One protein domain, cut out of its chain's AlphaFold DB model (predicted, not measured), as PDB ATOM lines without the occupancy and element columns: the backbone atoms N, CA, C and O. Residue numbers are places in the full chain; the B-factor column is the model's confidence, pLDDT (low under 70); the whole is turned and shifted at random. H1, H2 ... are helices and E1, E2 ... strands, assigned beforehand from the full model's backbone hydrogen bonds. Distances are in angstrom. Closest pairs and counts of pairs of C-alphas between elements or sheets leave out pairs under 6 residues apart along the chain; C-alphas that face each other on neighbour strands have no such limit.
ATOM      1  N   TRP A  65      -8.385 -49.358  11.302       77.94
ATOM      2  CA  TRP A  65      -8.432 -50.774  11.659       77.94
ATOM      3  C   TRP A  65      -7.679 -51.662  10.659       77.94
ATOM      4  O   TRP A  65      -7.602 -52.869  10.880       77.94
ATOM      5  N   ASN A  66      -7.157 -51.095   9.563       86.25
ATOM      6  CA  ASN A  66      -6.352 -51.829   8.585       86.25
ATOM      7  C   ASN A  66      -4.868 -51.877   8.965       86.25
ATOM      8  O   ASN A  66      -4.132 -52.713   8.439       86.25
ATOM      9  N   GLU A  67      -4.428 -51.005   9.872       88.00
ATOM     10  CA  GLU A  67      -3.062 -51.030  10.378       88.00
ATOM     11  C   GLU A  67      -2.874 -52.201  11.343       88.00
ATOM     12  O   GLU A  67      -3.686 -52.445  12.240       88.00
ATOM     13  N   ARG A  68      -1.777 -52.945  11.169       90.69
ATOM     14  CA  ARG A  68      -1.474 -54.120  12.006       90.69
ATOM     15  C   ARG A  68      -1.146 -53.743  13.445       90.69
ATOM     16  O   ARG A  68      -1.367 -54.546  14.349       90.69
ATOM     17  N   CYS A  69      -0.628 -52.534  13.648       91.38
ATOM     18  CA  CYS A  69      -0.257 -52.017  14.953       91.38
ATOM     19  C   CYS A  69      -0.919 -50.660  15.229       91.38
ATOM     20  O   CYS A  69      -1.152 -49.885  14.304       91.38
ATOM     21  N   PRO A  70      -1.203 -50.337  16.506       88.50
ATOM     22  CA  PRO A  70      -1.694 -49.018  16.882       88.50
ATOM     23  C   PRO A  70      -0.727 -47.904  16.463       88.50
ATOM     24  O   PRO A  70       0.480 -48.118  16.356       88.50
ATOM     25  N   PHE A  71      -1.252 -46.689  16.307       83.50
ATOM     26  CA  PHE A  71      -0.444 -45.516  15.976       83.50
ATOM     27  C   PHE A  71       0.776 -45.388  16.912       83.50
ATOM     28  O   PHE A  71       0.630 -45.449  18.136       83.50
ATOM     29  N   ASN A  72       1.964 -45.212  16.324       84.06
ATOM     30  CA  ASN A  72       3.291 -45.163  16.963       84.06
ATOM     31  C   ASN A  72       3.843 -46.473  17.553       84.06
ATOM     32  O   ASN A  72       4.865 -46.435  18.235       84.06
ATOM     33  N   TRP A  73       3.229 -47.629  17.305       91.88
ATOM     34  CA  TRP A  73       3.795 -48.923  17.698       91.88
ATOM     35  C   TRP A  73       4.610 -49.518  16.551       91.88
ATOM     36  O   TRP A  73       4.243 -49.397  15.386       91.88
ATOM     37  N   VAL A  74       5.719 -50.183  16.879       94.50
ATOM     38  CA  VAL A  74       6.616 -50.780  15.879       94.50
ATOM     39  C   VAL A  74       6.323 -52.273  15.770       94.50
ATOM     40  O   VAL A  74       6.487 -53.005  16.746       94.50
ATOM     41  N   GLU A  75       5.920 -52.746  14.590       95.88
ATOM     42  CA  GLU A  75       5.780 -54.181  14.313       95.88
ATOM     43  C   GLU A  75       7.166 -54.818  14.146       95.88
ATOM     44  O   GLU A  75       7.961 -54.401  13.301       95.88
ATOM     45  N   LYS A  76       7.475 -55.853  14.932       96.12
ATOM     46  CA  LYS A  76       8.648 -56.711  14.710       96.12
ATOM     47  C   LYS A  76       8.217 -58.169  14.790       96.12
ATOM     48  O   LYS A  76       7.861 -58.657  15.856       96.12
ATOM     49  N   GLY A  77       8.241 -58.861  13.651       95.94
ATOM     50  CA  GLY A  77       7.875 -60.281  13.572       95.94
ATOM     51  C   GLY A  77       6.398 -60.565  13.871       95.94
ATOM     52  O   GLY A  77       6.099 -61.559  14.523       95.94
ATOM     53  N   GLY A  78       5.481 -59.686  13.451       94.31
ATOM     54  CA  GLY A  78       4.041 -59.840  13.709       94.31
ATOM     55  C   GLY A  78       3.610 -59.502  15.140       94.31
ATOM     56  O   GLY A  78       2.449 -59.697  15.493       94.31
ATOM     57  N   VAL A  79       4.525 -58.993  15.968       95.25
ATOM     58  CA  VAL A  79       4.242 -58.507  17.321       95.25
ATOM     59  C   VAL A  79       4.443 -56.998  17.349       95.25
ATOM     60  O   VAL A  79       5.477 -56.490  16.914       95.25
ATOM     61  N   CYS A  80       3.453 -56.275  17.866       96.44
ATOM     62  CA  CYS A  80       3.523 -54.828  18.029       96.44
ATOM     63  C   CYS A  80       4.236 -54.478  19.337       96.44
ATOM     64  O   CYS A  80       3.803 -54.879  20.417       96.44
ATOM     65  N   PHE A  81       5.301 -53.686  19.249       93.81
ATOM     66  CA  PHE A  81       6.021 -53.165  20.401       93.81
ATOM     67  C   PHE A  81       5.617 -51.716  20.635       93.81
ATOM     68  O   PHE A  81       5.782 -50.868  19.754       93.81
ATOM     69  N   ALA A  82       5.108 -51.438  21.835       90.38
ATOM     70  CA  ALA A  82       4.895 -50.071  22.271       90.38
ATOM     71  C   ALA A  82       6.239 -49.327  22.242       90.38
ATOM     72  O   ALA A  82       7.257 -49.894  22.670       90.38
ATOM     73  N   PRO A  83       6.269 -48.074  21.761       86.06
ATOM     74  CA  PRO A  83       7.457 -47.256  21.896       86.06
ATOM     75  C   PRO A  83       7.775 -47.178  23.389       86.06
ATOM     76  O   PRO A  83       6.874 -47.006  24.219       86.06
ATOM     77  N   ARG A  84       9.048 -47.385  23.748       84.44
ATOM     78  CA  ARG A  84       9.460 -47.238  25.146       84.44
ATOM     79  C   ARG A  84       9.033 -45.840  25.596       84.44
ATOM     80  O   ARG A  84       9.228 -44.912  24.811       84.44
ATOM     81  N   PRO A  85       8.424 -45.693  26.789       78.19
ATOM     82  CA  PRO A  85       8.108 -44.377  27.313       78.19
ATOM     83  C   PRO A  85       9.402 -43.585  27.266       78.19
ATOM     84  O   PRO A  85      10.406 -44.002  27.845       78.19
ATOM     85  N   VAL A  86       9.386 -42.542  26.448       81.44
ATOM     86  CA  VAL A  86      10.548 -41.701  26.250       81.44
ATOM     87  C   VAL A  86      10.809 -41.086  27.618       81.44
ATOM     88  O   VAL A  86       9.930 -40.429  28.182       81.44
ATOM     89  N   ASP A  87      11.947 -41.417  28.216       86.56
ATOM     90  CA  ASP A  87      12.374 -40.756  29.435       86.56
ATOM     91  C   ASP A  87      12.710 -39.296  29.114       86.56
ATOM     92  O   ASP A  87      12.811 -38.889  27.956       86.56
ATOM     93  N   GLU A  88      12.843 -38.473  30.147       80.31
ATOM     94  CA  GLU A  88      13.129 -37.044  29.986       80.31
ATOM     95  C   GLU A  88      14.404 -36.805  29.153       80.31
ATOM     96  O   GLU A  88      14.463 -35.872  28.356       80.31
ATOM     97  N   ALA A  89      15.377 -37.720  29.247       83.25
ATOM     98  CA  ALA A  89      16.578 -37.723  28.416       83.25
ATOM     99  C   ALA A  89      16.276 -37.980  26.930       83.25
ATOM    100  O   ALA A  89      16.820 -37.294  26.066       83.25
ATOM    101  N   GLY A  90      15.399 -38.936  26.613       85.25
ATOM    102  CA  GLY A  90      14.969 -39.187  25.241       85.25
ATOM    103  C   GLY A  90      14.113 -38.058  24.658       85.25
ATOM    104  O   GLY A  90      14.207 -37.792  23.463       85.25
ATOM    105  N   LEU A  91      13.311 -37.365  25.477       81.69
ATOM    106  CA  LEU A  91      12.566 -36.185  25.022       81.69
ATOM    107  C   LEU A  91      13.512 -35.031  24.692       81.69
ATOM    108  O   LEU A  91      13.320 -34.365  23.679       81.69
ATOM    109  N   GLU A  92      14.537 -34.813  25.516       88.75
ATOM    110  CA  GLU A  92      15.535 -33.778  25.257       88.75
ATOM    111  C   GLU A  92      16.369 -34.093  24.008       88.75
ATOM    112  O   GLU A  92      16.643 -33.192  23.222       88.75
ATOM    113  N   ALA A  93      16.701 -35.365  23.767       87.31
ATOM    114  CA  ALA A  93      17.381 -35.781  22.540       87.31
ATOM    115  C   ALA A  93      16.530 -35.520  21.283       87.31
ATOM    116  O   ALA A  93      17.042 -34.977  20.309       87.31
ATOM    117  N   LEU A  94      15.229 -35.834  21.320       86.56
ATOM    118  CA  LEU A  94      14.310 -35.534  20.211       86.56
ATOM    119  C   LEU A  94      14.154 -34.025  19.984       86.56
ATOM    120  O   LEU A  94      14.098 -33.575  18.845       86.56
ATOM    121  N   ARG A  95      14.125 -33.234  21.062       91.00
ATOM    122  CA  ARG A  95      14.068 -31.768  20.984       91.00
ATOM    123  C   ARG A  95      15.331 -31.184  20.347       91.00
ATOM    124  O   ARG A  95      15.233 -30.255  19.554       91.00
ATOM    125  N   GLN A  96      16.498 -31.739  20.671       94.31
ATOM    126  CA  GLN A  96      17.776 -31.339  20.076       94.31
ATOM    127  C   GLN A  96      17.882 -31.731  18.601       94.31
ATOM    128  O   GLN A  96      18.454 -30.973  17.823       94.31
ATOM    129  N   GLU A  97      17.333 -32.880  18.207       94.00
ATOM    130  CA  GLU A  97      17.277 -33.304  16.804       94.00
ATOM    131  C   GLU A  97      16.373 -32.371  15.982       94.00
ATOM    132  O   GLU A  97      16.787 -31.886  14.932       94.00
ATOM    133  N   GLU A  98      15.199 -32.002  16.505       94.88
ATOM    134  CA  GLU A  98      14.311 -31.020  15.862       94.88
ATOM    135  C   GLU A  98      14.959 -29.625  15.760       94.88
ATOM    136  O   GLU A  98      14.838 -28.949  14.736       94.88
ATOM    137  N   GLU A  99      15.695 -29.194  16.792       96.44
ATOM    138  CA  GLU A  99      16.437 -27.927  16.778       96.44
ATOM    139  C   GLU A  99      17.616 -27.955  15.788       96.44
ATOM    140  O   GLU A  99      17.861 -26.964  15.097       96.44
ATOM    141  N   HIS A 100      18.309 -29.090  15.664       96.69
ATOM    142  CA  HIS A 100      19.365 -29.294  14.669       96.69
ATOM    143  C   HIS A 100      18.813 -29.235  13.239       96.69
ATOM    144  O   HIS A 100      19.361 -28.516  12.403       96.69
ATOM    145  N   ASP A 101      17.705 -29.922  12.959       93.94
ATOM    146  CA  ASP A 101      17.078 -29.922  11.633       93.94
ATOM    147  C   ASP A 101      16.564 -28.526  11.245       93.94
ATOM    148  O   ASP A 101      16.691 -28.103  10.090       93.94
ATOM    149  N   ALA A 102      16.039 -27.768  12.212       93.56
ATOM    150  CA  ALA A 102      15.649 -26.376  12.008       93.56
ATOM    151  C   ALA A 102      16.859 -25.485  11.674       93.56
ATOM    152  O   ALA A 102      16.792 -24.677  10.742       93.56
ATOM    153  N   GLN A 103      17.979 -25.657  12.384       97.19
ATOM    154  CA  GLN A 103      19.221 -24.931  12.102       97.19
ATOM    155  C   GLN A 103      19.813 -25.304  10.739       97.19
ATOM    156  O   GLN A 103      20.289 -24.427  10.015       97.19
ATOM    157  N   GLU A 104      19.764 -26.578  10.349       96.62
ATOM    158  CA  GLU A 104      20.239 -27.017   9.036       96.62
ATOM    159  C   GLU A 104      19.380 -26.424   7.908       96.62
ATOM    160  O   GLU A 104      19.912 -25.982   6.883       96.62
ATOM    161  N   ALA A 105      18.062 -26.335   8.107       94.62
ATOM    162  CA  ALA A 105      17.157 -25.684   7.164       94.62
ATOM    163  C   ALA A 105      17.449 -24.180   7.016       94.62
ATOM    164  O   ALA A 105      17.526 -23.684   5.887       94.62
ATOM    165  N   GLU A 106      17.672 -23.466   8.123       97.31
ATOM    166  CA  GLU A 106      18.042 -22.043   8.106       97.31
ATOM    167  C   GLU A 106      19.404 -21.825   7.428       97.31
ATOM    168  O   GLU A 106      19.541 -20.964   6.555       97.31
ATOM    169  N   TYR A 107      20.402 -22.654   7.749       96.00
ATOM    170  CA  TYR A 107      21.718 -22.597   7.109       96.00
ATOM    171  C   TYR A 107      21.630 -22.850   5.603       96.00
ATOM    172  O   TYR A 107      22.302 -22.183   4.810       96.00
ATOM    173  N   ARG A 108      20.780 -23.790   5.181       95.56
ATOM    174  CA  ARG A 108      20.553 -24.085   3.766       95.56
ATOM    175  C   ARG A 108      19.923 -22.902   3.031       95.56
ATOM    176  O   ARG A 108      20.349 -22.610   1.914       95.56
ATOM    177  N   ASP A 109      18.960 -22.213   3.634       94.62
ATOM    178  CA  ASP A 109      18.336 -21.023   3.039       94.62
ATOM    179  C   ASP A 109      19.314 -19.834   2.976       94.62
ATOM    180  O   ASP A 109      19.450 -19.156   1.949       94.62
ATOM    181  N   PHE A 110      20.116 -19.651   4.027       95.31
ATOM    182  CA  PHE A 110      21.205 -18.676   4.038       95.31
ATOM    183  C   PHE A 110      22.247 -18.959   2.941       95.31
ATOM    184  O   PHE A 110      22.652 -18.054   2.206       95.31
ATOM    185  N   ALA A 111      22.646 -20.222   2.769       94.25
ATOM    186  CA  ALA A 111      23.591 -20.628   1.733       94.25
ATOM    187  C   ALA A 111      23.040 -20.403   0.314       94.25
ATOM    188  O   ALA A 111      23.796 -20.034  -0.587       94.25
ATOM    189  N   LEU A 112      21.732 -20.587   0.106       93.25
ATOM    190  CA  LEU A 112      21.082 -20.330  -1.181       93.25
ATOM    191  C   LEU A 112      20.976 -18.834  -1.496       93.25
ATOM    192  O   LEU A 112      21.166 -18.448  -2.648       93.25
ATOM    193  N   SER A 113      20.727 -17.989  -0.493       92.94
ATOM    194  CA  SER A 113      20.632 -16.532  -0.676       92.94
ATOM    195  C   SER A 113      21.984 -15.845  -0.906       92.94
ATOM    196  O   SER A 113      22.021 -14.782  -1.523       92.94
ATOM    197  N   HIS A 114      23.091 -16.459  -0.474       92.19
ATOM    198  CA  HIS A 114      24.447 -15.898  -0.587       92.19
ATOM    199  C   HIS A 114      25.339 -16.614  -1.612       92.19
ATOM    200  O   HIS A 114      26.527 -16.300  -1.731       92.19
ATOM    201  N   ALA A 115      24.797 -17.569  -2.372       90.69
ATOM    202  CA  ALA A 115      25.543 -18.230  -3.433       90.69
ATOM    203  C   ALA A 115      25.951 -17.210  -4.522       90.69
ATOM    204  O   ALA A 115      25.091 -16.487  -5.033       90.69
ATOM    205  N   PRO A 116      27.239 -17.147  -4.922       90.75
ATOM    206  CA  PRO A 116      27.669 -16.303  -6.029       90.75
ATOM    207  C   PRO A 116      26.859 -16.622  -7.296       90.75
ATOM    208  O   PRO A 116      26.617 -17.795  -7.585       90.75
ATOM    209  N   PRO A 117      26.481 -15.626  -8.112       81.25
ATOM    210  CA  PRO A 117      25.650 -15.854  -9.297       81.25
ATOM    211  C   PRO A 117      26.263 -16.854 -10.300       81.25
ATOM    212  O   PRO A 117      25.537 -17.491 -11.065       81.25
ATOM    213  N   GLU A 118      27.582 -17.058 -10.265       79.44
ATOM    214  CA  GLU A 118      28.288 -18.028 -11.112       79.44
ATOM    215  C   GLU A 118      28.077 -19.497 -10.691       79.44
ATOM    216  O   GLU A 118      28.080 -20.384 -11.548       79.44
ATOM    217  N   THR A 119      27.820 -19.789  -9.409       69.56
ATOM    218  CA  THR A 119      27.601 -21.171  -8.929       69.56
ATOM    219  C   THR A 119      26.163 -21.646  -9.150       69.56
ATOM    220  O   THR A 119      25.938 -22.828  -9.429       69.56
ATOM    221  N   VAL A 120      25.192 -20.727  -9.145       63.75
ATOM    222  CA  VAL A 120      23.776 -21.016  -9.448       63.75
ATOM    223  C   VAL A 120      23.601 -21.485 -10.902       63.75
ATOM    224  O   VAL A 120      22.838 -22.414 -11.180       63.75
TER     225      VAL A 120
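Overview. This is residues 65 to 120 of the 475 residues of the protein "CPW_WPC domain-containing protein" of Chromera velia CCMP2878 (UniProt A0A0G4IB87). A small head at one end, made of a two-strand hairpin, E1 and E2, with the first residues leading into it, is followed by one long helix, H1, that reaches away as an arm, with the short helix H2 at its far end. Residues 87 to 93, 95 to 111 and 113 to 119 stick out with no other part beside them, and this arm makes most of the length. The printed part has 56 residues, with two named strands and then two named helices in the order E1, E2, H1, H2; the sheet is E1 - E2, antiparallel, and the class is mostly helix. The whole is extended, with a radius of gyration of the C-alphas of 19.5 A and spans of 55 by 30 by 19 A.

Arrangement. E1, residues 74 to 76, and E2, residues 79 to 81, form a hairpin with a tight link of 2 residues. They are antiparallel, with 141 degrees between their directions. The C-alphas of Glu 75 and Cys 80 face each other at 4.4 A; N 76 and O 79, at 2.9 A, and N 81 and O 74, at 2.9 A, are within hydrogen-bond range. H1, residues 88 to 113, is apart from E1. H2, residues 117 to 120, is apart from E1, E2 and H1. In H1 every O i to N i+4 pair is within hydrogen-bond range; H2 is too short for such a pair, and its one O i to N i+3 pair is not within range.

Along the chain. E1 begins at C-alpha 74, (6.616, -50.780, 15.879); E1 and E2 each measure 6.4 A from first to last C-alpha. H1 runs 37.6 A from C-alpha 88, (13.129, -37.044, 29.986), to C-alpha 113. H2, 5.5 A long, ends at C-alpha 120, (23.776, -21.016, -9.448).

Size, cuts and confidence. The C-alphas of Val 79 and Glu 118 are the two farthest apart, 55.0 A. The printed part has no cut and no long link. Mean pLDDT of the printed part is 89.5; residues 119 to 120 are under 70.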